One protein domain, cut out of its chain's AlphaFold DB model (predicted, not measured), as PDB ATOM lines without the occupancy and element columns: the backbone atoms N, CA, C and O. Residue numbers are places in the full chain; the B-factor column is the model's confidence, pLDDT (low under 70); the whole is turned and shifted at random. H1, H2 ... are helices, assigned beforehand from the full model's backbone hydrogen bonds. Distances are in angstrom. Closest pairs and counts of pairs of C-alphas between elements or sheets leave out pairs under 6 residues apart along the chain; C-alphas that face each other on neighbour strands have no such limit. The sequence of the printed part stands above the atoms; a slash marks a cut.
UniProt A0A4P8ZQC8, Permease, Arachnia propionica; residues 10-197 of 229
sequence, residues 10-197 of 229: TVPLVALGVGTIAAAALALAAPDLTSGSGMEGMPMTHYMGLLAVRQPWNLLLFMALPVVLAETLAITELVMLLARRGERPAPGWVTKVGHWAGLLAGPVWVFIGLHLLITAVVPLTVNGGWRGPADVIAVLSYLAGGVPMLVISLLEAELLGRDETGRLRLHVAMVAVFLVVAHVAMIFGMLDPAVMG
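This is residues 10 to 197 of the 229 residues of the protein "Permease" of Arachnia propionica (UniProt A0A4P8ZQC8). Four long helices, H3, H4, H5 and H6, stand in an elongated up-and-down bundle, each running against the one before it, and H1 packs lengthwise on the outside of H4 as a fifth. The short H2 sits at one end of the bundle, where H3 and H5 begin and H6 ends, with the tiny H7 near the start of H5. The printed part has 188 residues, with seven named helices in the order H1 to H7 and no named strand; the class is all helix. It is compact, with a radius of gyration of the C-alphas of 18.0 A, and spans 56 by 34 by 28 A.

H1, residues 10 to 29, touches residues 103 to 115 alone of H4, residues 92 to 126, running the same way at a shallow tilt of 30 degrees; the closest C-alphas, of Thr 20 and Pro 107, are 4.4 A apart. H2, residues 46 to 53, touches H3, residues 57 to 85, with the C-alphas of Leu 51 and Leu 59 closest at 4.8 A; of H3, residues 58 to 63 alone touch it. H3 and H4 form a helical hairpin, closest at the C-alphas of Thr 76 and Gly 98, 5.4 A. H4 and H5, residues 133 to 156, form another, closest at the C-alphas of Gly 106 and Leu 150, 4.4 A. H5 and H6, residues 164 to 190, form a third at a shallow tilt of 21 degrees, with the C-alphas of Ala 138 and Ala 185 4.5 A apart. H3 touches H6, closest at the C-alphas of Ala 74 and Val 175, 6.4 A, while H4 and H6 are apart. H7, residues 193 to 196, touches H5, closest at the C-alphas of Ala 134 and Pro 193, 5.9 A. Every O i to N i+4 pair is within hydrogen-bond range in H1, H2 and H6, against 23 of 25 in H3, 25 of 31 in H4 and 16 of 20 in H5; H7 is too short for such a pair.

H1 begins at C-alpha 10, (148.656, 134.009, 159.202), and is 27.8 A long. H2 measures 10.4 A, H3 40.5 A, H4 49.4 A, H5 35.4 A, H6 39.0 A and H7 5.5 A. H3 has a kink of 38 degrees near residue 64 and H4 one of 35 degrees near residue 116. H7 ends at C-alpha 196, (182.085, 169.714, 150.817).

The two C-alphas farthest apart, of Glu 87 and Asn 127, are 57.3 A apart. The printed part has no cut; the link from H1 to H2 is long, with 16 residues. Mean pLDDT of the printed part is 81.8, and 22 residues are under 70, among them 34 to 44.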
ATOM      1  N   THR A  10     148.869 133.218 157.975       61.81
ATOM      2  CA  THR A  10     148.656 134.009 159.202       61.81
ATOM      3  C   THR A  10     149.856 133.991 160.141       61.81
ATOM      4  O   THR A  10     150.132 134.998 160.778       61.81
ATOM      5  N   VAL A  11     150.577 132.872 160.242       66.19
ATOM      6  CA  VAL A  11     151.698 132.731 161.186       66.19
ATOM      7  C   VAL A  11     152.877 133.667 160.859       66.19
ATOM      8  O   VAL A  11     153.250 134.437 161.745       66.19
ATOM      9  N   PRO A  12     153.448 133.682 159.634       71.75
ATOM     10  CA  PRO A  12     154.528 134.615 159.291       71.75
ATOM     11  C   PRO A  12     154.067 136.078 159.321       71.75
ATOM     12  O   PRO A  12     154.821 136.946 159.754       71.75
ATOM     13  N   LEU A  13     152.809 136.349 158.959       76.00
ATOM     14  CA  LEU A  13     152.185 137.672 159.054       76.00
ATOM     15  C   LEU A  13     152.107 138.194 160.492       76.00
ATOM     16  O   LEU A  13     152.505 139.323 160.770       76.00
ATOM     17  N   VAL A  14     151.596 137.375 161.413       78.06
ATOM     18  CA  VAL A  14     151.477 137.734 162.829       78.06
ATOM     19  C   VAL A  14     152.861 137.846 163.460       78.06
ATOM     20  O   VAL A  14     153.096 138.787 164.208       78.06
ATOM     21  N   ALA A  15     153.799 136.956 163.126       79.25
ATOM     22  CA  ALA A  15     155.174 137.035 163.613       79.25
ATOM     23  C   ALA A  15     155.881 138.317 163.142       79.25
ATOM     24  O   ALA A  15     156.517 138.992 163.950       79.25
ATOM     25  N   LEU A  16     155.724 138.694 161.870       85.44
ATOM     26  CA  LEU A  16     156.253 139.947 161.331       85.44
ATOM     27  C   LEU A  16     155.579 141.164 161.975       85.44
ATOM     28  O   LEU A  16     156.262 142.096 162.391       85.44
ATOM     29  N   GLY A  17     154.251 141.157 162.114       84.25
ATOM     30  CA  GLY A  17     153.503 142.238 162.758       84.25
ATOM     31  C   GLY A  17     153.895 142.429 164.227       84.25
ATOM     32  O   GLY A  17     154.243 143.528 164.642       84.25
ATOM     33  N   VAL A  18     153.918 141.352 165.012       86.62
ATOM     34  CA  VAL A  18     154.345 141.392 166.419       86.62
ATOM     35  C   VAL A  18     155.816 141.788 166.526       86.62
ATOM     36  O   VAL A  18     156.155 142.630 167.353       86.62
ATOM     37  N   GLY A  19     156.684 141.238 165.674       85.50
ATOM     38  CA  GLY A  19     158.111 141.551 165.654       85.50
ATOM     39  C   GLY A  19     158.394 143.012 165.315       85.50
ATOM     40  O   GLY A  19     159.195 143.649 165.991       85.50
ATOM     41  N   THR A  20     157.707 143.576 164.319       88.62
ATOM     42  CA  THR A  20     157.836 144.998 163.951       88.62
ATOM     43  C   THR A  20     157.285 145.928 165.030       88.62
ATOM     44  O   THR A  20     157.926 146.929 165.339       88.62
ATOM     45  N   ILE A  21     156.153 145.594 165.661       88.50
ATOM     46  CA  ILE A  21     155.607 146.369 166.787       88.50
ATOM     47  C   ILE A  21     156.557 146.320 167.987       88.50
ATOM     48  O   ILE A  21     156.849 147.357 168.577       88.50
ATOM     49  N   ALA A  22     157.076 145.139 168.331       89.38
ATOM     50  CA  ALA A  22     158.047 144.981 169.407       89.38
ATOM     51  C   ALA A  22     159.336 145.757 169.111       89.38
ATOM     52  O   ALA A  22     159.840 146.452 169.986       89.38
ATOM     53  N   ALA A  23     159.834 145.703 167.873       88.94
ATOM     54  CA  ALA A  23     160.986 146.477 167.423       88.94
ATOM     55  C   ALA A  23     160.749 147.990 167.536       88.94
ATOM     56  O   ALA A  23     161.612 148.709 168.034       88.94
ATOM     57  N   ALA A  24     159.573 148.479 167.136       88.19
ATOM     58  CA  ALA A  24     159.215 149.887 167.270       88.19
ATOM     59  C   ALA A  24     159.098 150.316 168.743       88.19
ATOM     60  O   ALA A  24     159.629 151.355 169.132       88.19
ATOM     61  N   ALA A  25     158.457 149.498 169.583       86.81
ATOM     62  CA  ALA A  25     158.354 149.743 171.019       86.81
ATOM     63  C   ALA A  25     159.735 149.753 171.690       86.81
ATOM     64  O   ALA A  25     160.022 150.639 172.491       86.81
ATOM     65  N   LEU A  26     160.612 148.815 171.321       87.25
ATOM     66  CA  LEU A  26     161.996 148.777 171.782       87.25
ATOM     67  C   LEU A  26     162.780 150.000 171.318       87.25
ATOM     68  O   LEU A  26     163.538 150.537 172.109       87.25
ATOM     69  N   ALA A  27     162.599 150.473 170.086       83.62
ATOM     70  CA  ALA A  27     163.281 151.671 169.597       83.62
ATOM     71  C   ALA A  27     162.888 152.932 170.379       83.62
ATOM     72  O   ALA A  27     163.741 153.784 170.623       83.62
ATOM     73  N   LEU A  28     161.617 153.018 170.788       82.12
ATOM     74  CA  LEU A  28     161.075 154.095 171.619       82.12
ATOM     75  C   LEU A  28     161.498 153.986 173.091       82.12
ATOM     76  O   LEU A  28     161.664 155.005 173.754       82.12
ATOM     77  N   ALA A  29     161.644 152.764 173.606       84.81
ATOM     78  CA  ALA A  29     162.036 152.501 174.990       84.81
ATOM     79  C   ALA A  29     163.560 152.440 175.194       84.81
ATOM     80  O   ALA A  29     164.031 152.538 176.328       84.81
ATOM     81  N   ALA A  30     164.331 152.236 174.123       81.25
ATOM     82  CA  ALA A  30     165.777 152.120 174.187       81.25
ATOM     83  C   ALA A  30     166.394 153.440 174.674       81.25
ATOM     84  O   ALA A  30     166.000 154.512 174.206       81.25
ATOM     85  N   PRO A  31     167.385 153.378 175.585       78.12
ATOM     86  CA  PRO A  31     168.129 154.564 175.978       78.12
ATOM     87  C   PRO A  31     168.822 155.150 174.750       78.12
ATOM     88  O   PRO A  31     169.171 154.417 173.828       78.12
ATOM     89  N   ASP A  32     169.056 156.459 174.747       76.44
ATOM     90  CA  ASP A  32     169.754 157.111 173.644       76.44
ATOM     91  C   ASP A  32     171.136 156.463 173.427       76.44
ATOM     92  O   ASP A  32     172.011 156.502 174.300       76.44
ATOM     93  N   LEU A  33     171.302 155.796 172.279       75.50
ATOM     94  CA  LEU A  33     172.543 155.140 171.861       75.50
ATOM     95  C   LEU A  33     173.446 156.075 171.048       75.50
ATOM     96  O   LEU A  33     174.579 155.710 170.731       75.50
ATOM     97  N   THR A  34     172.954 157.267 170.711       67.44
ATOM     98  CA  THR A  34     173.621 158.227 169.826       67.44
ATOM     99  C   THR A  34     174.439 159.263 170.590       67.44
ATOM    100  O   THR A  34     175.407 159.793 170.046       67.44
ATOM    101  N   SER A  35     174.123 159.494 171.867       62.12
ATOM    102  CA  SER A  35     174.872 160.397 172.742       62.12
ATOM    103  C   SER A  35     175.978 159.694 173.537       62.12
ATOM    104  O   SER A  35     175.819 158.597 174.085       62.12
ATOM    105  N   GLY A  36     177.138 160.341 173.623       59.41
ATOM    106  CA  GLY A  36     178.255 159.911 174.456       59.41
ATOM    107  C   GLY A  36     179.483 160.800 174.264       59.41
ATOM    108  O   GLY A  36     179.731 161.330 173.183       59.41
ATOM    109  N   SER A  37     180.247 160.977 175.339       51.53
ATOM    110  CA  SER A  37     181.254 162.034 175.524       51.53
ATOM    111  C   SER A  37     182.598 161.798 174.818       51.53
ATOM    112  O   SER A  37     183.624 162.300 175.264       51.53
ATOM    113  N   GLY A  38     182.637 160.983 173.761       49.72
ATOM    114  CA  GLY A  38     183.900 160.493 173.196       49.72
ATOM    115  C   GLY A  38     184.526 161.364 172.104       49.72
ATOM    116  O   GLY A  38     185.731 161.277 171.897       49.72
ATOM    117  N   MET A  39     183.737 162.160 171.368       53.56
ATOM    118  CA  MET A  39     184.194 162.774 170.106       53.56
ATOM    119  C   MET A  39     183.537 164.127 169.769       53.56
ATOM    120  O   MET A  39     183.316 164.455 168.597       53.56
ATOM    121  N   GLU A  40     183.202 164.936 170.773       52.84
ATOM    122  CA  GLU A  40     182.796 166.325 170.534       52.84
ATOM    123  C   GLU A  40     183.998 167.134 170.008       52.84
ATOM    124  O   GLU A  40     185.009 167.265 170.691       52.84
ATOM    125  N   GLY A  41     183.912 167.653 168.775       55.31
ATOM    126  CA  GLY A  41     184.913 168.571 168.202       55.31
ATOM    127  C   GLY A  41     185.739 168.058 167.012       55.31
ATOM    128  O   GLY A  41     186.430 168.859 166.390       55.31
ATOM    129  N   MET A  42     185.648 166.777 166.634       62.59
ATOM    130  CA  MET A  42     186.329 166.244 165.437       62.59
ATOM    131  C   MET A  42     185.499 166.488 164.154       62.59
ATOM    132  O   MET A  42     184.281 166.258 164.183       62.59
ATOM    133  N   PRO A  43     186.110 166.916 163.022       62.50
ATOM    134  CA  PRO A  43     185.420 167.112 161.744       62.50
ATOM    135  C   PRO A  43     185.071 165.756 161.116       62.50
ATOM    136  O   PRO A  43     185.792 165.211 160.295       62.50
ATOM    137  N   MET A  44     183.957 165.182 161.558       68.38
ATOM    138  CA  MET A  44     183.409 163.917 161.065       68.38
ATOM    139  C   MET A  44     181.908 164.077 160.825       68.38
ATOM    140  O   MET A  44     181.271 164.908 161.480       68.38
ATOM    141  N   THR A  45     181.321 163.286 159.925       78.06
ATOM    142  CA  THR A  45     179.855 163.228 159.756       78.06
ATOM    143  C   THR A  45     179.174 162.709 161.030       78.06
ATOM    144  O   THR A  45     179.802 162.044 161.861       78.06
ATOM    145  N   HIS A  46     177.878 162.977 161.200       77.50
ATOM    146  CA  HIS A  46     177.097 162.422 162.307       77.50
ATOM    147  C   HIS A  46     177.008 160.900 162.240       77.50
ATOM    148  O   HIS A  46     177.029 160.247 163.280       77.50
ATOM    149  N   TYR A  47     176.978 160.333 161.032       74.69
ATOM    150  CA  TYR A  47     177.012 158.885 160.842       74.69
ATOM    151  C   TYR A  47     178.308 158.274 161.393       74.69
ATOM    152  O   TYR A  47     178.264 157.351 162.203       74.69
ATOM    153  N   MET A  48     179.468 158.836 161.036       79.06
ATOM    154  CA  MET A  48     180.759 158.373 161.556       79.06
ATOM    155  C   MET A  48     180.872 158.593 163.072       79.06
ATOM    156  O   MET A  48     181.366 157.727 163.796       79.06
ATOM    157  N   GLY A  49     180.371 159.730 163.564       75.81
ATOM    158  CA  GLY A  49     180.296 160.023 164.993       75.81
ATOM    159  C   GLY A  49     179.537 158.937 165.754       75.81
ATOM    160  O   GLY A  49     180.052 158.362 166.713       75.81
ATOM    161  N   LEU A  50     178.350 158.586 165.266       80.81
ATOM    162  CA  LEU A  50     177.489 157.569 165.856       80.81
ATOM    163  C   LEU A  50     178.163 156.196 165.944       80.81
ATOM    164  O   LEU A  50     178.034 155.517 166.966       80.81
ATOM    165  N   LEU A  51     178.920 155.800 164.920       79.25
ATOM    166  CA  LEU A  51     179.630 154.519 164.915       79.25
ATOM    167  C   LEU A  51     180.774 154.456 165.941       79.25
ATOM    168  O   LEU A  51     181.112 153.361 166.397       79.25
ATOM    169  N   ALA A  52     181.362 155.592 166.324       75.06
ATOM    170  CA  ALA A  52     182.552 155.617 167.177       75.06
ATOM    171  C   ALA A  52     182.309 156.024 168.649       75.06
ATOM    172  O   ALA A  52     183.162 155.755 169.490       75.06
ATOM    173  N   VAL A  53     181.138 156.563 169.011       75.19
ATOM    174  CA  VAL A  53     180.822 156.984 170.398       75.19
ATOM    175  C   VAL A  53     180.718 155.820 171.405       75.19
ATOM    176  O   VAL A  53     181.068 155.994 172.571       75.19
ATOM    177  N   ARG A  54     180.266 154.625 170.992       74.88
ATOM    178  CA  ARG A  54     180.153 153.429 171.865       74.88
ATOM    179  C   ARG A  54     180.689 152.171 171.187       74.88
ATOM    180  O   ARG A  54     179.951 151.210 170.952       74.88
ATOM    181  N   GLN A  55     181.969 152.179 170.825       80.00
ATOM    182  CA  GLN A  55     182.594 150.989 170.248       80.00
ATOM    183  C   GLN A  55     182.719 149.861 171.287       80.00
ATOM    184  O   GLN A  55     183.033 150.132 172.446       80.00
ATOM    185  N   PRO A  56     182.473 148.596 170.895       82.31
ATOM    186  CA  PRO A  56     182.166 148.119 169.536       82.31
ATOM    187  C   PRO A  56     180.664 148.092 169.195       82.31
ATOM    188  O   PRO A  56     180.292 147.863 168.046       82.31
ATOM    189  N   TRP A  57     179.792 148.304 170.180       84.62
ATOM    190  CA  TRP A  57     178.362 148.012 170.076       84.62
ATOM    191  C   TRP A  57     177.627 148.844 169.025       84.62
ATOM    192  O   TRP A  57     176.847 148.276 168.264       84.62
ATOM    193  N   ASN A  58     177.905 150.147 168.916       84.94
ATOM    194  CA  ASN A  58     177.251 150.981 167.901       84.94
ATOM    195  C   ASN A  58     177.632 150.560 166.477       84.94
ATOM    196  O   ASN A  58     176.767 150.482 165.610       84.94
ATOM    197  N   LEU A  59     178.901 150.222 166.238       85.56
ATOM    198  CA  LEU A  59     179.345 149.721 164.937       85.56
ATOM    199  C   LEU A  59     178.643 148.405 164.591       85.56
ATOM    200  O   LEU A  59     178.151 148.231 163.473       85.56
ATOM    201  N   LEU A  60     178.549 147.495 165.561       87.75
ATOM    202  CA  LEU A  60     177.878 146.217 165.361       87.75
ATOM    203  C   LEU A  60     176.384 146.393 165.061       87.75
ATOM    204  O   LEU A  60     175.877 145.765 164.139       87.75
ATOM    205  N   LEU A  61     175.689 147.259 165.800       86.88
ATOM    206  CA  LEU A  61     174.244 147.450 165.659       86.88
ATOM    207  C   LEU A  61     173.863 148.261 164.418       86.88
ATOM    208  O   LEU A  61     172.945 147.876 163.700       86.88
ATOM    209  N   PHE A  62     174.554 149.372 164.160       86.44
ATOM    210  CA  PHE A  62     174.160 150.329 163.125       86.44
ATOM    211  C   PHE A  62     174.819 150.076 161.768       86.44
ATOM    212  O   PHE A  62     174.368 150.622 160.767       86.44
ATOM    213  N   MET A  63     175.843 149.229 161.688       88.81
ATOM    214  CA  MET A  63     176.495 148.918 160.414       88.81
ATOM    215  C   MET A  63     176.601 147.418 160.176       88.81
ATOM    216  O   MET A  63     176.079 146.930 159.176       88.81
ATOM    217  N   ALA A  64     177.232 146.672 161.085       89.25
ATOM    218  CA  ALA A  64     177.505 145.260 160.831       89.25
ATOM    219  C   ALA A  64     176.215 144.434 160.723       89.25
ATOM    220  O   ALA A  64     176.078 143.640 159.801       89.25
ATOM    221  N   LEU A  65     175.250 144.641 161.624       89.56
ATOM    222  CA  LEU A  65     174.013 143.866 161.654       89.56
ATOM    223  C   LEU A  65     173.172 144.039 160.368       89.56
ATOM    224  O   LEU A  65     172.850 143.018 159.756       89.56
ATOM    225  N   PRO A  66     172.859 145.264 159.890       87.62
ATOM    226  CA  PRO A  66     172.178 145.447 158.606       87.62
ATOM    227  C   PRO A  66     172.951 144.875 157.415       87.62
ATOM    228  O   PRO A  66     172.355 144.223 156.558       87.62
ATOM    229  N   VAL A  67     174.271 145.092 157.361       90.38
ATOM    230  CA  VAL A  67     175.108 144.654 156.233       90.38
ATOM    231  C   VAL A  67     175.195 143.134 156.175       90.38
ATOM    232  O   VAL A  67     174.931 142.561 155.125       90.38
ATOM    233  N   VAL A  68     175.457 142.460 157.296       91.75
ATOM    234  CA  VAL A  68     175.524 140.991 157.351       91.75
ATOM    235  C   VAL A  68     174.182 140.363 156.981       91.75
ATOM    236  O   VAL A  68     174.155 139.362 156.264       91.75
ATOM    237  N   LEU A  69     173.056 140.944 157.415       90.31
ATOM    238  CA  LEU A  69     171.732 140.475 156.998       90.31
ATOM    239  C   LEU A  69     171.540 140.616 155.484       90.31
ATOM    240  O   LEU A  69     171.103 139.667 154.832       90.31
ATOM    241  N   ALA A  70     171.901 141.765 154.916       89.50
ATOM    242  CA  ALA A  70     171.783 142.006 153.484       89.50
ATOM    243  C   ALA A  70     172.724 141.130 152.643       89.50
ATOM    244  O   ALA A  70     172.316 140.613 151.607       89.50
ATOM    245  N   GLU A  71     173.957 140.910 153.091       91.75
ATOM    246  CA  GLU A  71     174.904 140.004 152.441       91.75
ATOM    247  C   GLU A  71     174.421 138.555 152.514       91.75
ATOM    248  O   GLU A  71     174.474 137.837 151.518       91.75
ATOM    249  N   THR A  72     173.869 138.132 153.654       91.94
ATOM    250  CA  THR A  72     173.262 136.800 153.799       91.94
ATOM    251  C   THR A  72     172.110 136.622 152.809       91.94
ATOM    252  O   THR A  72     172.023 135.592 152.135       91.94
ATOM    253  N   LEU A  73     171.254 137.635 152.664       90.12
ATOM    254  CA  LEU A  73     170.180 137.649 151.669       90.12
ATOM    255  C   LEU A  73     170.720 137.577 150.237       90.12
ATOM    256  O   LEU A  73     170.279 136.742 149.453       90.12
ATOM    257  N   ALA A  74     171.732 138.379 149.909       90.19
ATOM    258  CA  ALA A  74     172.348 138.371 148.587       90.19
ATOM    259  C   ALA A  74     172.982 137.012 148.240       90.19
ATOM    260  O   ALA A  74     172.796 136.507 147.133       90.19
ATOM    261  N   ILE A  75     173.702 136.395 149.182       90.56
ATOM    262  CA  ILE A  75     174.366 135.099 148.989       90.56
ATOM    263  C   ILE A  75     173.335 133.979 148.846       90.56
ATOM    264  O   ILE A  75     173.435 133.166 147.924       90.56
ATOM    265  N   THR A  76     172.347 133.920 149.743       89.00
ATOM    266  CA  THR A  76     171.293 132.893 149.684       89.00
ATOM    267  C   THR A  76     170.522 132.981 148.369       89.00
ATOM    268  O   THR A  76     170.299 131.951 147.731       89.00
ATOM    269  N   GLU A  77     170.230 134.191 147.893       86.56
ATOM    270  CA  GLU A  77     169.557 134.400 146.613       86.56
ATOM    271  C   GLU A  77     170.439 134.012 145.420       86.56
ATOM    272  O   GLU A  77     169.979 133.307 144.525       86.56
ATOM    273  N   LEU A  78     171.728 134.368 145.416       87.44
ATOM    274  CA  LEU A  78     172.663 133.936 144.373       87.44
ATOM    275  C   LEU A  78     172.723 132.400 144.267       87.44
ATOM    276  O   LEU A  78     172.683 131.842 143.166       87.44
ATOM    277  N   VAL A  79     172.762 131.709 145.410       85.88
ATOM    278  CA  VAL A  79     172.733 130.239 145.472       85.88
ATOM    279  C   VAL A  79     171.412 129.694 144.921       85.88
ATOM    280  O   VAL A  79     171.417 128.730 144.151       85.88
ATOM    281  N   MET A  80     170.278 130.308 145.267       83.19
ATOM    282  CA  MET A  80     168.965 129.909 144.751       83.19
ATOM    283  C   MET A  80     168.830 130.150 143.243       83.19
ATOM    284  O   MET A  80     168.259 129.316 142.541       83.19
ATOM    285  N   LEU A  81     169.374 131.250 142.720       84.25
ATOM    286  CA  LEU A  81     169.406 131.539 141.286       84.25
ATOM    287  C   LEU A  81     170.225 130.492 140.521       84.25
ATOM    288  O   LEU A  81     169.771 130.008 139.482       84.25
ATOM    289  N   LEU A  82     171.390 130.095 141.043       83.75
ATOM    290  CA  LEU A  82     172.215 129.049 140.433       83.75
ATOM    291  C   LEU A  82     171.512 127.683 140.461       83.75
ATOM    292  O   LEU A  82     171.507 126.967 139.459       83.75
ATOM    293  N   ALA A  83     170.850 127.353 141.573       83.25
ATOM    294  CA  ALA A  83     170.092 126.111 141.703       83.25
ATOM    295  C   ALA A  83     168.946 125.999 140.685       83.25
ATOM    296  O   ALA A  83     168.708 124.922 140.143       83.25
ATOM    297  N   ARG A  84     168.264 127.112 140.372       77.75
ATOM    298  CA  ARG A  84     167.208 127.156 139.343       77.75
ATOM    299  C   ARG A  84     167.746 127.027 137.917       77.75
ATOM    300  O   ARG A  84     167.003 126.604 137.037       77.75
ATOM    301  N   ARG A  85     169.003 127.418 137.671       76.38
ATOM    302  CA  ARG A  85     169.596 127.480 136.323       76.38
ATOM    303  C   ARG A  85     170.199 126.156 135.841       76.38
ATOM    304  O   ARG A  85     170.425 126.033 134.643       76.38
ATOM    305  N   GLY A  86     170.371 125.165 136.721       64.62
ATOM    306  CA  GLY A  86     170.473 123.767 136.283       64.62
ATOM    307  C   GLY A  86     171.690 122.948 136.708       64.62
ATOM    308  O   GLY A  86     172.087 122.089 135.932       64.62
ATOM    309  N   GLU A  87     172.261 123.120 137.909       59.84
ATOM    310  CA  GLU A  87     173.396 122.262 138.320       59.84
ATOM    311  C   GLU A  87     173.171 121.423 139.589       59.84
ATOM    312  O   GLU A  87     173.528 120.246 139.579       59.84
ATOM    313  N   ARG A  88     172.535 121.936 140.655       61.59
ATOM    314  CA  ARG A  88     172.122 121.156 141.848       61.59
ATOM    315  C   ARG A  88     170.959 121.846 142.573       61.59
ATOM    316  O   ARG A  88     170.965 123.074 142.635       61.59
ATOM    317  N   PRO A  89     169.994 121.112 143.163       69.19
ATOM    318  CA  PRO A  89     168.980 121.724 144.018       69.19
ATOM    319  C   PRO A  89     169.645 122.433 145.206       69.19
ATOM    320  O   PRO A  89     170.584 121.903 145.806       69.19
ATOM    321  N   ALA A  90     169.165 123.635 145.539       70.75
ATOM    322  CA  ALA A  90     169.685 124.389 146.673       70.75
ATOM    323  C   ALA A  90     169.491 123.572 147.964       70.75
ATOM    324  O   ALA A  90     168.401 123.030 148.181       70.75
ATOM    325  N   PRO A  91     170.505 123.481 148.841       79.50
ATOM    326  CA  PRO A  91     170.343 122.818 150.125       79.50
ATOM    327  C   PRO A  91     169.204 123.462 150.922       79.50
ATOM    328  O   PRO A  91     169.161 124.682 151.074       79.50
ATOM    329  N   GLY A  92     168.306 122.654 151.491       78.75
ATOM    330  CA  GLY A  92     167.130 123.158 152.216       78.75
ATOM    331  C   GLY A  92     167.438 123.985 153.474       78.75
ATOM    332  O   GLY A  92     166.527 124.556 154.065       78.75
ATOM    333  N   TRP A  93     168.697 124.053 153.918       83.88
ATOM    334  CA  TRP A  93     169.120 124.979 154.969       83.88
ATOM    335  C   TRP A  93     169.331 126.404 154.432       83.88
ATOM    336  O   TRP A  93     169.016 127.352 155.140       83.88
ATOM    337  N   VAL A  94     169.779 126.566 153.178       84.50
ATOM    338  CA  VAL A  94     170.001 127.878 152.538       84.50
ATOM    339  C   VAL A  94     168.674 128.600 152.350       84.50
ATOM    340  O   VAL A  94     168.564 129.778 152.673       84.50
ATOM    341  N   THR A  95     167.646 127.879 151.900       80.75
ATOM    342  CA  THR A  95     166.298 128.437 151.723       80.75
ATOM    343  C   THR A  95     165.687 128.874 153.052       80.75
ATOM    344  O   THR A  95     165.076 129.935 153.129       80.75
ATOM    345  N   LYS A  96     165.907 128.106 154.129       84.81
ATOM    346  CA  LYS A  96     165.488 128.492 155.484       84.81
ATOM    347  C   LYS A  96     166.228 129.734 155.974       84.81
ATOM    348  O   LYS A  96     165.588 130.625 156.520       84.81
ATOM    349  N   VAL A  97     167.547 129.800 155.785       87.25
ATOM    350  CA  VAL A  97     168.355 130.960 156.193       87.25
ATOM    351  C   VAL A  97     167.922 132.216 155.440       87.25
ATOM    352  O   VAL A  97     167.703 133.233 156.086       87.25
ATOM    353  N   GLY A  98     167.730 132.144 154.118       85.25
ATOM    354  CA  GLY A  98     167.251 133.277 153.317       85.25
ATOM    355  C   GLY A  98     165.875 133.769 153.768       85.25
ATOM    356  O   GLY A  98     165.694 134.961 154.009       85.25
ATOM    357  N   HIS A  99     164.939 132.844 153.999       85.75
ATOM    358  CA  HIS A  99     163.600 133.180 154.486       85.75
ATOM    359  C   HIS A  99     163.632 133.875 155.858       85.75
ATOM    360  O   HIS A  99     163.041 134.940 156.037       85.75
ATOM    361  N   TRP A 100     164.368 133.318 156.828       87.19
ATOM    362  CA  TRP A 100     164.505 133.929 158.153       87.19
ATOM    363  C   TRP A 100     165.250 135.264 158.109       87.19
ATOM    364  O   TRP A 100     164.839 136.203 158.786       87.19
ATOM    365  N   ALA A 101     166.310 135.378 157.305       87.81
ATOM    366  CA  ALA A 101     167.051 136.625 157.141       87.81
ATOM    367  C   ALA A 101     166.154 137.737 156.580       87.81
ATOM    368  O   ALA A 101     166.188 138.857 157.084       87.81
ATOM    369  N   GLY A 102     165.298 137.429 155.602       86.62
ATOM    370  CA  GLY A 102     164.382 138.408 155.017       86.62
ATOM    371  C   GLY A 102     163.235 138.765 155.957       86.62
ATOM    372  O   GLY A 102     162.893 139.938 156.102       86.62
ATOM    373  N   LEU A 103     162.697 137.789 156.690       89.12
ATOM    374  CA  LEU A 103     161.667 138.042 157.696       89.12
ATOM    375  C   LEU A 103     162.189 138.916 158.849       89.12
ATOM    376  O   LEU A 103     161.467 139.783 159.330       89.12
ATOM    377  N   LEU A 104     163.446 138.732 159.267       89.56
ATOM    378  CA  LEU A 104     164.084 139.531 160.321       89.56
ATOM    379  C   LEU A 104     164.582 140.898 159.835       89.56
ATOM    380  O   LEU A 104     164.621 141.838 160.629       89.56
ATOM    381  N   ALA A 105     164.921 141.029 158.548       89.25
ATOM    382  CA  ALA A 105     165.428 142.265 157.953       89.25
ATOM    383  C   ALA A 105     164.520 143.471 158.236       89.25
ATOM    384  O   ALA A 105     165.009 144.540 158.599       89.25
ATOM    385  N   GLY A 106     163.201 143.290 158.124       90.12
ATOM    386  CA  GLY A 106     162.221 144.347 158.356       90.12
ATOM    387  C   GLY A 106     162.183 144.826 159.810       90.12
ATOM    388  O   GLY A 106     162.487 145.990 160.052       90.12
ATOM    389  N   PRO A 107     161.847 143.967 160.793       91.75
ATOM    390  CA  PRO A 107     161.848 144.328 162.211       91.75
ATOM    391  C   PRO A 107     163.171 144.929 162.699       91.75
ATOM    392  O   PRO A 107     163.156 145.944 163.393       91.75
ATOM    393  N   VAL A 108     164.313 144.351 162.307       91.12
ATOM    394  CA  VAL A 108     165.641 144.886 162.660       91.12
ATOM    395  C   VAL A 108     165.806 146.298 162.112       91.12
ATOM    396  O   VAL A 108     166.222 147.201 162.840       91.12
ATOM    397  N   TRP A 109     165.425 146.510 160.853       92.25
ATOM    398  CA  TRP A 109     165.479 147.831 160.258       92.25
ATOM    399  C   TRP A 109     164.520 148.825 160.928       92.25
ATOM    400  O   TRP A 109     164.907 149.964 161.166       92.25
ATOM    401  N   VAL A 110     163.293 148.421 161.276       92.00
ATOM    402  CA  VAL A 110     162.339 149.280 162.003       92.00
ATOM    403  C   VAL A 110     162.940 149.753 163.321       92.00
ATOM    404  O   VAL A 110     162.860 150.943 163.618       92.00
ATOM    405  N   PHE A 111     163.568 148.854 164.084       91.75
ATOM    406  CA  PHE A 111     164.233 149.221 165.333       91.75
ATOM    407  C   PHE A 111     165.311 150.285 165.093       91.75
ATOM    408  O   PHE A 111     165.280 151.352 165.703       91.75
ATOM    409  N   ILE A 112     166.232 150.017 164.164       89.81
ATOM    410  CA  ILE A 112     167.359 150.906 163.870       89.81
ATOM    411  C   ILE A 112     166.874 152.251 163.320       89.81
ATOM    412  O   ILE A 112     167.209 153.302 163.861       89.81
ATOM    413  N   GLY A 113     166.067 152.224 162.260       89.50
ATOM    414  CA  GLY A 113     165.593 153.413 161.565       89.50
ATOM    415  C   GLY A 113     164.755 154.313 162.466       89.50
ATOM    416  O   GLY A 113     164.973 155.521 162.473       89.50
ATOM    417  N   LEU A 114     163.844 153.745 163.265       89.19
ATOM    418  CA  LEU A 114     163.026 154.531 164.189       89.19
ATOM    419  C   LEU A 114     163.866 155.112 165.328       89.19
ATOM    420  O   LEU A 114     163.696 156.284 165.659       89.19
ATOM    421  N   HIS A 115     164.789 154.325 165.890       86.88
ATOM    422  CA  HIS A 115     165.675 154.806 166.942       86.88
ATOM    423  C   HIS A 115     166.489 156.002 166.441       86.88
ATOM    424  O   HIS A 115     166.402 157.075 167.028       86.88
ATOM    425  N   LEU A 116     167.173 155.869 165.297       86.31
ATOM    426  CA  LEU A 116     167.963 156.951 164.700       86.31
ATOM    427  C   LEU A 116     167.125 158.159 164.287       86.31
ATOM    428  O   LEU A 116     167.587 159.294 164.403       86.31
ATOM    429  N   LEU A 117     165.900 157.943 163.802       87.00
ATOM    430  CA  LEU A 117     165.014 159.040 163.432       87.00
ATOM    431  C   LEU A 117     164.719 159.931 164.646       87.00
ATOM    432  O   LEU A 117     164.779 161.153 164.534       87.00
ATOM    433  N   ILE A 118     164.446 159.322 165.801       84.50
ATOM    434  CA  ILE A 118     164.049 160.022 167.028       84.50
ATOM    435  C   ILE A 118     165.253 160.610 167.766       84.50
ATOM    436  O   ILE A 118     165.172 161.738 168.248       84.50
ATOM    437  N   THR A 119     166.360 159.872 167.860       81.38
ATOM    438  CA  THR A 119     167.523 160.271 168.671       81.38
ATOM    439  C   THR A 119     168.540 161.108 167.906       81.38
ATOM    440  O   THR A 119     169.167 161.979 168.498       81.38
ATOM    441  N   ALA A 120     168.667 160.919 166.588       82.38
ATOM    442  CA  ALA A 120     169.606 161.671 165.760       82.38
ATOM    443  C   ALA A 120     168.895 162.624 164.789       82.38
ATOM    444  O   ALA A 120     169.052 163.837 164.885       82.38
ATOM    445  N   VAL A 121     168.087 162.119 163.855       82.56
ATOM    446  CA  VAL A 121     167.631 162.921 162.699       82.56
ATOM    447  C   VAL A 121     166.698 164.065 163.087       82.56
ATOM    448  O   VAL A 121     166.866 165.182 162.591       82.56
ATOM    449  N   VAL A 122     165.732 163.821 163.977       82.31
ATOM    450  CA  VAL A 122     164.818 164.866 164.463       82.31
ATOM    451  C   VAL A 122     165.596 165.954 165.220       82.31
ATOM    452  O   VAL A 122     165.495 167.115 164.813       82.31
ATOM    453  N   PRO A 123     166.440 165.636 166.224       78.56
ATOM    454  CA  PRO A 123     167.278 166.637 166.882       78.56
ATOM    455  C   PRO A 123     168.211 167.394 165.931       78.56
ATOM    456  O   PRO A 123     168.346 168.608 166.060       78.56
ATOM    457  N   LEU A 124     168.821 166.724 164.949       80.44
ATOM    458  CA  LEU A 124     169.709 167.372 163.974       80.44
ATOM    459  C   LEU A 124     168.967 168.358 163.071       80.44
ATOM    460  O   LEU A 124     169.476 169.442 162.785       80.44
ATOM    461  N   THR A 125     167.751 168.003 162.659       82.19
ATOM    462  CA  THR A 125     166.914 168.840 161.793       82.19
ATOM    463  C   THR A 125     166.355 170.043 162.544       82.19
ATOM    464  O   THR A 125     166.370 171.149 162.012       82.19
ATOM    465  N   VAL A 126     165.911 169.855 163.789       79.00
ATOM    466  CA  VAL A 126     165.342 170.933 164.613       79.00
ATOM    467  C   VAL A 126     166.422 171.905 165.092       79.00
ATOM    468  O   VAL A 126     166.213 173.114 165.054       79.00
ATOM    469  N   ASN A 127     167.593 171.401 165.492       75.75
ATOM    470  CA  ASN A 127     168.686 172.234 166.002       75.75
ATOM    471  C   ASN A 127     169.597 172.794 164.895       75.75
ATOM    472  O   ASN A 127     170.547 173.513 165.197       75.75
ATOM    473  N   GLY A 128     169.346 172.454 163.623       75.00
ATOM    474  CA  GLY A 128     170.178 172.880 162.493       75.00
ATOM    475  C   GLY A 128     171.623 172.375 162.575       75.00
ATOM    476  O   GLY A 128     172.538 173.051 162.117       75.00
ATOM    477  N   GLY A 129     171.836 171.204 163.183       77.31
ATOM    478  CA  GLY A 129     173.163 170.678 163.517       77.31
ATOM    479  C   GLY A 129     173.913 170.012 162.362       77.31
ATOM    480  O   GLY A 129     175.010 169.513 162.580       77.31
ATOM    481  N   TRP A 130     173.343 169.966 161.156       81.06
ATOM    482  CA  TRP A 130     173.910 169.252 160.009       81.06
ATOM    483  C   TRP A 130     175.319 169.728 159.653       81.06
ATOM    484  O   TRP A 130     175.553 170.917 159.423       81.06
ATOM    485  N   ARG A 131     176.258 168.785 159.521       76.56
ATOM    486  CA  ARG A 131     177.664 169.074 159.195       76.56
ATOM    487  C   ARG A 131     177.892 169.172 157.683       76.56
ATOM    488  O   ARG A 131     178.838 168.611 157.146       76.56
ATOM    489  N   GLY A 132     177.003 169.875 156.981       81.50
ATOM    490  CA  GLY A 132     177.054 170.080 155.529       81.50
ATOM    491  C   GLY A 132     176.319 169.021 154.683       81.50
ATOM    492  O   GLY A 132     175.714 168.091 155.218       81.50
ATOM    493  N   PRO A 133     176.345 169.150 153.339       81.81
ATOM    494  CA  PRO A 133     175.557 168.302 152.436       81.81
ATOM    495  C   PRO A 133     175.958 166.823 152.451       81.81
ATOM    496  O   PRO A 133     175.102 165.959 152.288       81.81
ATOM    497  N   ALA A 134     177.244 166.523 152.668       79.88
ATOM    498  CA  ALA A 134     177.739 165.147 152.757       79.88
ATOM    499  C   ALA A 134     177.096 164.384 153.925       79.88
ATOM    500  O   ALA A 134     176.703 163.231 153.767       79.88
ATOM    501  N   ASP A 135     176.920 165.058 155.063       82.12
ATOM    502  CA  ASP A 135     176.285 164.511 156.262       82.12
ATOM    503  C   ASP A 135     174.803 164.186 156.017       82.12
ATOM    504  O   ASP A 135     174.326 163.096 156.332       82.12
ATOM    505  N   VAL A 136     174.090 165.099 155.349       85.00
ATOM    506  CA  VAL A 136     172.690 164.900 154.948       85.00
ATOM    507  C   VAL A 136     172.562 163.712 153.994       85.00
ATOM    508  O   VAL A 136     171.720 162.843 154.206       85.00
ATOM    509  N   ILE A 137     173.409 163.639 152.963       85.62
ATOM    510  CA  ILE A 137     173.391 162.532 151.997       85.62
ATOM    511  C   ILE A 137     173.691 161.209 152.701       85.62
ATOM    512  O   ILE A 137     172.981 160.238 152.457       85.62
ATOM    513  N   ALA A 138     174.680 161.156 153.596       86.56
ATOM    514  CA  ALA A 138     175.025 159.947 154.340       86.56
ATOM    515  C   ALA A 138     173.847 159.434 155.183       86.56
ATOM    516  O   ALA A 138     173.451 158.277 155.055       86.56
ATOM    517  N   VAL A 139     173.234 160.301 155.992       87.06
ATOM    518  CA  VAL A 139     172.122 159.914 156.873       87.06
ATOM    519  C   VAL A 139     170.864 159.563 156.077       87.06
ATOM    520  O   VAL A 139     170.220 158.552 156.358       87.06
ATOM    521  N   LEU A 140     170.508 160.355 155.061       88.88
ATOM    522  CA  LEU A 140     169.312 160.094 154.257       88.88
ATOM    523  C   LEU A 140     169.464 158.843 153.394       88.88
ATOM    524  O   LEU A 140     168.515 158.070 153.291       88.88
ATOM    525  N   SER A 141     170.637 158.618 152.799       88.81
ATOM    526  CA  SER A 141     170.910 157.392 152.039       88.81
ATOM    527  C   SER A 141     170.905 156.164 152.948       88.81
ATOM    528  O   SER A 141     170.280 155.168 152.595       88.81
ATOM    529  N   TYR A 142     171.476 156.254 154.154       89.69
ATOM    530  CA  TYR A 142     171.368 155.195 155.156       89.69
ATOM    531  C   TYR A 142     169.900 154.867 155.453       89.69
ATOM    532  O   TYR A 142     169.481 153.722 155.300       89.69
ATOM    533  N   LEU A 143     169.085 155.880 155.779       90.44
ATOM    534  CA  LEU A 143     167.658 155.688 156.043       90.44
ATOM    535  C   LEU A 143     166.893 155.129 154.832       90.44
ATOM    536  O   LEU A 143     166.017 154.276 154.988       90.44
ATOM    537  N   ALA A 144     167.242 155.577 153.625       90.94
ATOM    538  CA  ALA A 144     166.650 155.110 152.378       90.94
ATOM    539  C   ALA A 144     166.982 153.640 152.085       90.94
ATOM    540  O   ALA A 144     166.122 152.931 151.564       90.94
ATOM    541  N   GLY A 145     168.172 153.159 152.466       89.12
ATOM    542  CA  GLY A 145     168.548 151.741 152.384       89.12
ATOM    543  C   GLY A 145     167.598 150.839 153.176       89.12
ATOM    544  O   GLY A 145     167.337 149.699 152.809       89.12
ATOM    545  N   GLY A 146     166.951 151.387 154.193       89.69
ATOM    546  CA  GLY A 146     165.888 150.724 154.916       89.69
ATOM    547  C   GLY A 146     164.672 150.287 154.131       89.69
ATOM    548  O   GLY A 146     164.089 149.238 154.407       89.69
ATOM    549  N   VAL A 147     164.271 151.094 153.152       92.56
ATOM    550  CA  VAL A 147     163.061 150.849 152.366       92.56
ATOM    551  C   VAL A 147     163.148 149.494 151.650       92.56
ATOM    552  O   VAL A 147     162.243 148.680 151.843       92.56
ATOM    553  N   PRO A 148     164.235 149.175 150.917       91.56
ATOM    554  CA  PRO A 148     164.478 147.830 150.413       91.56
ATOM    555  C   PRO A 148     164.354 146.708 151.451       91.56
ATOM    556  O   PRO A 148     163.708 145.704 151.160       91.56
ATOM    557  N   MET A 149     164.915 146.862 152.660       90.38
ATOM    558  CA  MET A 149     164.843 145.821 153.699       90.38
ATOM    559  C   MET A 149     163.409 145.579 154.176       90.38
ATOM    560  O   MET A 149     162.996 144.431 154.344       90.38
ATOM    561  N   LEU A 150     162.623 146.646 154.342       90.88
ATOM    562  CA  LEU A 150     161.205 146.536 154.686       90.88
ATOM    563  C   LEU A 150     160.420 145.832 153.574       90.88
ATOM    564  O   LEU A 150     159.625 144.938 153.858       90.88
ATOM    565  N   VAL A 151     160.667 146.193 152.311       90.31
ATOM    566  CA  VAL A 151     160.006 145.558 151.160       90.31
ATOM    567  C   VAL A 151     160.357 144.073 151.080       90.31
ATOM    568  O   VAL A 151     159.453 143.260 150.904       90.31
ATOM    569  N   ILE A 152     161.626 143.698 151.262       90.19
ATOM    570  CA  ILE A 152     162.061 142.293 151.302       90.19
ATOM    571  C   ILE A 152     161.320 141.525 152.399       90.19
ATOM    572  O   ILE A 152     160.789 140.445 152.150       90.19
ATOM    573  N   SER A 153     161.209 142.106 153.590       88.88
ATOM    574  CA  SER A 153     160.512 141.478 154.710       88.88
ATOM    575  C   SER A 153     159.019 141.264 154.441       88.88
ATOM    576  O   SER A 153     158.467 140.205 154.739       88.88
ATOM    577  N   LEU A 154     158.371 142.230 153.783       87.06
ATOM    578  CA  LEU A 154     156.978 142.112 153.348       87.06
ATOM    579  C   LEU A 154     156.785 141.076 152.229       87.06
ATOM    580  O   LEU A 154     155.741 140.422 152.178       87.06
ATOM    581  N   LEU A 155     157.767 140.924 151.334       86.94
ATOM    582  CA  LEU A 155     157.766 139.883 150.303       86.94
ATOM    583  C   LEU A 155     157.870 138.491 150.937       86.94
ATOM    584  O   LEU A 155     157.086 137.605 150.593       86.94
ATOM    585  N   GLU A 156     158.779 138.313 151.896       85.88
ATOM    586  CA  GLU A 156     158.955 137.043 152.614       85.88
ATOM    587  C   GLU A 156     157.743 136.663 153.469       85.88
ATOM    588  O   GLU A 156     157.394 135.488 153.549       85.88
ATOM    589  N   ALA A 157     157.038 137.639 154.046       82.50
ATOM    590  CA  ALA A 157     155.778 137.390 154.751       82.50
ATOM    591  C   ALA A 157     154.571 137.143 153.815       82.50
ATOM    592  O   ALA A 157     153.453 136.956 154.289       82.50
ATOM    593  N   GLU A 158     154.788 137.109 152.497       80.88
ATOM    594  CA  GLU A 158     153.768 136.900 151.458       80.88
ATOM    595  C   GLU A 158     152.695 138.003 151.365       80.88
ATOM    596  O   GLU A 158     151.609 137.766 150.835       80.88
ATOM    597  N   LEU A 159     152.974 139.225 151.844       70.75
ATOM    598  CA  LEU A 159     152.042 140.361 151.705       70.75
ATOM    599  C   LEU A 159     152.096 140.986 150.311       70.75
ATOM    600  O   LEU A 159     151.105 141.546 149.839       70.75
ATOM    601  N   LEU A 160     153.265 140.939 149.669       64.69
ATOM    602  CA  LEU A 160     153.512 141.510 148.350       64.69
ATOM    603  C   LEU A 160     153.899 140.414 147.344       64.69
ATOM    604  O   LEU A 160     154.588 139.455 147.677       64.69
ATOM    605  N   GLY A 161     153.499 140.609 146.084       59.00
ATOM    606  CA  GLY A 161     153.799 139.698 144.975       59.00
ATOM    607  C   GLY A 161     152.721 138.631 144.781       59.00
ATOM    608  O   GLY A 161     152.636 137.668 145.528       59.00
ATOM    609  N   ARG A 162     151.897 138.793 143.736       60.09
ATOM    610  CA  ARG A 162     150.828 137.838 143.385       60.09
ATOM    611  C   ARG A 162     151.345 136.520 142.800       60.09
ATOM    612  O   ARG A 162     150.595 135.554 142.760       60.09
ATOM    613  N   ASP A 163     152.585 136.515 142.317       76.44
ATOM    614  CA  ASP A 163     153.183 135.414 141.568       76.44
ATOM    615  C   ASP A 163     154.616 135.152 142.057       76.44
ATOM    616  O   ASP A 163     155.350 136.094 142.385       76.44
ATOM    617  N   GLU A 164     155.025 133.884 142.095       74.81
ATOM    618  CA  GLU A 164     156.289 133.439 142.701       74.81
ATOM    619  C   GLU A 164     157.498 134.040 141.973       74.81
ATOM    620  O   GLU A 164     158.434 134.551 142.592       74.81
ATOM    621  N   THR A 165     157.427 134.091 140.642       75.38
ATOM    622  CA  THR A 165     158.471 134.692 139.801       75.38
ATOM    623  C   THR A 165     158.574 136.204 140.014       75.38
ATOM    624  O   THR A 165     159.670 136.767 140.011       75.38
ATOM    625  N   GLY A 166     157.439 136.882 140.211       79.94
ATOM    626  CA  GLY A 166     157.396 138.322 140.470       79.94
ATOM    627  C   GLY A 166     157.993 138.681 141.829       79.94
ATOM    628  O   GLY A 166     158.766 139.634 141.925       79.94
ATOM    629  N   ARG A 167     157.690 137.879 142.857       80.69
ATOM    630  CA  ARG A 167     158.245 138.038 144.206       80.69
ATOM    631  C   ARG A 167     159.767 137.924 144.206       80.69
ATOM    632  O   ARG A 167     160.429 138.794 144.756       80.69
ATOM    633  N   LEU A 168     160.312 136.922 143.518       81.25
ATOM    634  CA  LEU A 168     161.760 136.723 143.403       81.25
ATOM    635  C   LEU A 168     162.455 137.870 142.674       81.25
ATOM    636  O   LEU A 168     163.453 138.393 143.156       81.25
ATOM    637  N   ARG A 169     161.901 138.322 141.540       84.56
ATOM    638  CA  ARG A 169     162.458 139.472 140.811       84.56
ATOM    639  C   ARG A 169     162.494 140.726 141.675       84.56
ATOM    640  O   ARG A 169     163.492 141.438 141.655       84.56
ATOM    641  N   LEU A 170     161.419 140.992 142.417       86.44
ATOM    642  CA  LEU A 170     161.361 142.153 143.296       86.44
ATOM    643  C   LEU A 170     162.315 142.003 144.484       86.44
ATOM    644  O   LEU A 170     162.997 142.965 144.812       86.44
ATOM    645  N   HIS A 171     162.416 140.810 145.071       87.44
ATOM    646  CA  HIS A 171     163.362 140.519 146.148       87.44
ATOM    647  C   HIS A 171     164.801 140.802 145.687       87.44
ATOM    648  O   HIS A 171     165.487 141.622 146.294       87.44
ATOM    649  N   VAL A 172     165.227 140.219 144.561       88.00
ATOM    650  CA  VAL A 172     166.556 140.450 143.964       88.00
ATOM    651  C   VAL A 172     166.783 141.932 143.663       88.00
ATOM    652  O   VAL A 172     167.838 142.477 143.986       88.00
ATOM    653  N   ALA A 173     165.796 142.604 143.062       90.81
ATOM    654  CA  ALA A 173     165.897 144.022 142.738       90.81
ATOM    655  C   ALA A 173     166.073 144.882 143.998       90.81
ATOM    656  O   ALA A 173     166.904 145.786 144.004       90.81
ATOM    657  N   MET A 174     165.341 144.585 145.074       92.69
ATOM    658  CA  MET A 174     165.464 145.302 146.343       92.69
ATOM    659  C   MET A 174     166.820 145.058 147.002       92.69
ATOM    660  O   MET A 174     167.436 146.016 147.455       92.69
ATOM    661  N   VAL A 175     167.342 143.827 146.986       90.56
ATOM    662  CA  VAL A 175     168.703 143.540 147.475       90.56
ATOM    663  C   VAL A 175     169.747 144.329 146.676       90.56
ATOM    664  O   VAL A 175     170.640 144.940 147.257       90.56
ATOM    665  N   ALA A 176     169.615 144.389 145.348       91.00
ATOM    666  CA  ALA A 176     170.524 145.165 144.505       91.00
ATOM    667  C   ALA A 176     170.457 146.674 144.808       91.00
ATOM    668  O   ALA A 176     171.494 147.319 144.960       91.00
ATOM    669  N   VAL A 177     169.249 147.234 144.948       93.75
ATOM    670  CA  VAL A 177     169.050 148.644 145.332       93.75
ATOM    671  C   VAL A 177     169.638 148.919 146.715       93.75
ATOM    672  O   VAL A 177     170.336 149.918 146.881       93.75
ATOM    673  N   PHE A 178     169.414 148.026 147.686       91.88
ATOM    674  CA  PHE A 178     170.003 148.122 149.020       91.88
ATOM    675  C   PHE A 178     171.523 148.233 148.948       91.88
ATOM    676  O   PHE A 178     172.089 149.151 149.530       91.88
ATOM    677  N   LEU A 179     172.181 147.334 148.209       91.19
ATOM    678  CA  LEU A 179     173.639 147.318 148.101       91.19
ATOM    679  C   LEU A 179     174.167 148.646 147.555       91.19
ATOM    680  O   LEU A 179     175.096 149.204 148.132       91.19
ATOM    681  N   VAL A 180     173.557 149.200 146.505       93.31
ATOM    682  CA  VAL A 180     173.973 150.499 145.949       93.31
ATOM    683  C   VAL A 180     173.795 151.620 146.975       93.31
ATOM    684  O   VAL A 180     174.731 152.373 147.239       93.31
ATOM    685  N   VAL A 181     172.613 151.719 147.583       92.19
ATOM    686  CA  VAL A 181     172.282 152.798 148.524       92.19
ATOM    687  C   VAL A 181     173.127 152.715 149.803       92.19
ATOM    688  O   VAL A 181     173.617 153.738 150.278       92.19
ATOM    689  N   ALA A 182     173.374 151.512 150.325       88.75
ATOM    690  CA  ALA A 182     174.229 151.289 151.489       88.75
ATOM    691  C   ALA A 182     175.691 151.680 151.216       88.75
ATOM    692  O   ALA A 182     176.340 152.278 152.074       88.75
ATOM    693  N   HIS A 183     176.211 151.408 150.014       91.25
ATOM    694  CA  HIS A 183     177.553 151.855 149.634       91.25
ATOM    695  C   HIS A 183     177.631 153.380 149.527       91.25
ATOM    696  O   HIS A 183     178.601 153.968 150.000       91.25
ATOM    697  N   VAL A 184     176.604 154.036 148.976       89.44
ATOM    698  CA  VAL A 184     176.513 155.506 148.977       89.44
ATOM    699  C   VAL A 184     176.576 156.038 150.413       89.44
ATOM    700  O   VAL A 184     177.393 156.914 150.696       89.44
ATOM    701  N   ALA A 185     175.805 155.459 151.338       88.50
ATOM    702  CA  ALA A 185     175.827 155.848 152.748       88.50
ATOM    703  C   ALA A 185     177.216 155.704 153.385       88.50
ATOM    704  O   ALA A 185     177.660 156.606 154.091       88.50
ATOM    705  N   MET A 186     177.932 154.612 153.105       88.19
ATOM    706  CA  MET A 186     179.286 154.404 153.627       88.19
ATOM    707  C   MET A 186     180.305 155.384 153.036       88.19
ATOM    708  O   MET A 186     181.116 155.931 153.781       88.19
ATOM    709  N   ILE A 187     180.259 155.636 151.723       86.94
ATOM    710  CA  ILE A 187     181.185 156.561 151.051       86.94
ATOM    711  C   ILE A 187     181.011 157.973 151.609       86.94
ATOM    712  O   ILE A 187     181.983 158.586 152.045       86.94
ATOM    713  N   PHE A 188     179.776 158.484 151.635       83.44
ATOM    714  CA  PHE A 188     179.506 159.828 152.147       83.44
ATOM    715  C   PHE A 188     179.624 159.910 153.670       83.44
ATOM    716  O   PHE A 188     180.013 160.949 154.190       83.44
ATOM    717  N   GLY A 189     179.346 158.822 154.387       79.62
ATOM    718  CA  GLY A 189     179.499 158.747 155.836       79.62
ATOM    719  C   GLY A 189     180.956 158.838 156.279       79.62
ATOM    720  O   GLY A 189     181.239 159.465 157.296       79.62
ATOM    721  N   MET A 190     181.883 158.269 155.507       82.50
ATOM    722  CA  MET A 190     183.317 158.354 155.790       82.50
ATOM    723  C   MET A 190     184.002 159.583 155.180       82.50
ATOM    724  O   MET A 190     185.178 159.818 155.456       82.50
ATOM    725  N   LEU A 191     183.294 160.361 154.358       78.19
ATOM    726  CA  LEU A 191     183.829 161.577 153.755       78.19
ATOM    727  C   LEU A 191     184.029 162.655 154.826       78.19
ATOM    728  O   LEU A 191     183.135 162.902 155.636       78.19
ATOM    729  N   ASP A 192     185.173 163.338 154.796       73.50
ATOM    730  CA  ASP A 192     185.373 164.529 155.620       73.50
ATOM    731  C   ASP A 192     184.393 165.628 155.158       73.50
ATOM    732  O   ASP A 192     184.469 166.077 154.005       73.50
ATOM    733  N   PRO A 193     183.462 166.075 156.022       68.62
ATOM    734  CA  PRO A 193     182.495 167.104 155.658       68.62
ATOM    735  C   PRO A 193     183.160 168.428 155.234       68.62
ATOM    736  O   PRO A 193     182.553 169.196 154.479       68.62
ATOM    737  N   ALA A 194     184.410 168.688 155.641       70.62
ATOM    738  CA  ALA A 194     185.171 169.867 155.231       70.62
ATOM    739  C   ALA A 194     185.430 169.927 153.719       70.62
ATOM    740  O   ALA A 194     185.450 171.018 153.146       70.62
ATOM    741  N   VAL A 195     185.525 168.774 153.045       70.62
ATOM    742  CA  VAL A 195     185.724 168.689 151.584       70.62
ATOM    743  C   VAL A 195     184.528 169.265 150.817       70.62
ATOM    744  O   VAL A 195     184.692 169.813 149.730       70.62
ATOM    745  N   MET A 196     183.327 169.194 151.399       70.25
ATOM    746  CA  MET A 196     182.085 169.714 150.817       70.25
ATOM    747  C   MET A 196     181.668 171.062 151.429       70.25
ATOM    748  O   MET A 196     180.507 171.459 151.325       70.25
ATOM    749  N   GLY A 197     182.610 171.776 152.057       61.66
ATOM    750  CA  GLY A 197     182.420 173.152 152.522       61.66
ATOM    751  C   GLY A 197     181.921 173.307 153.961       61.66
ATOM    752  O   GLY A 197     181.539 174.412 154.342       61.66
TER     753      GLY A 197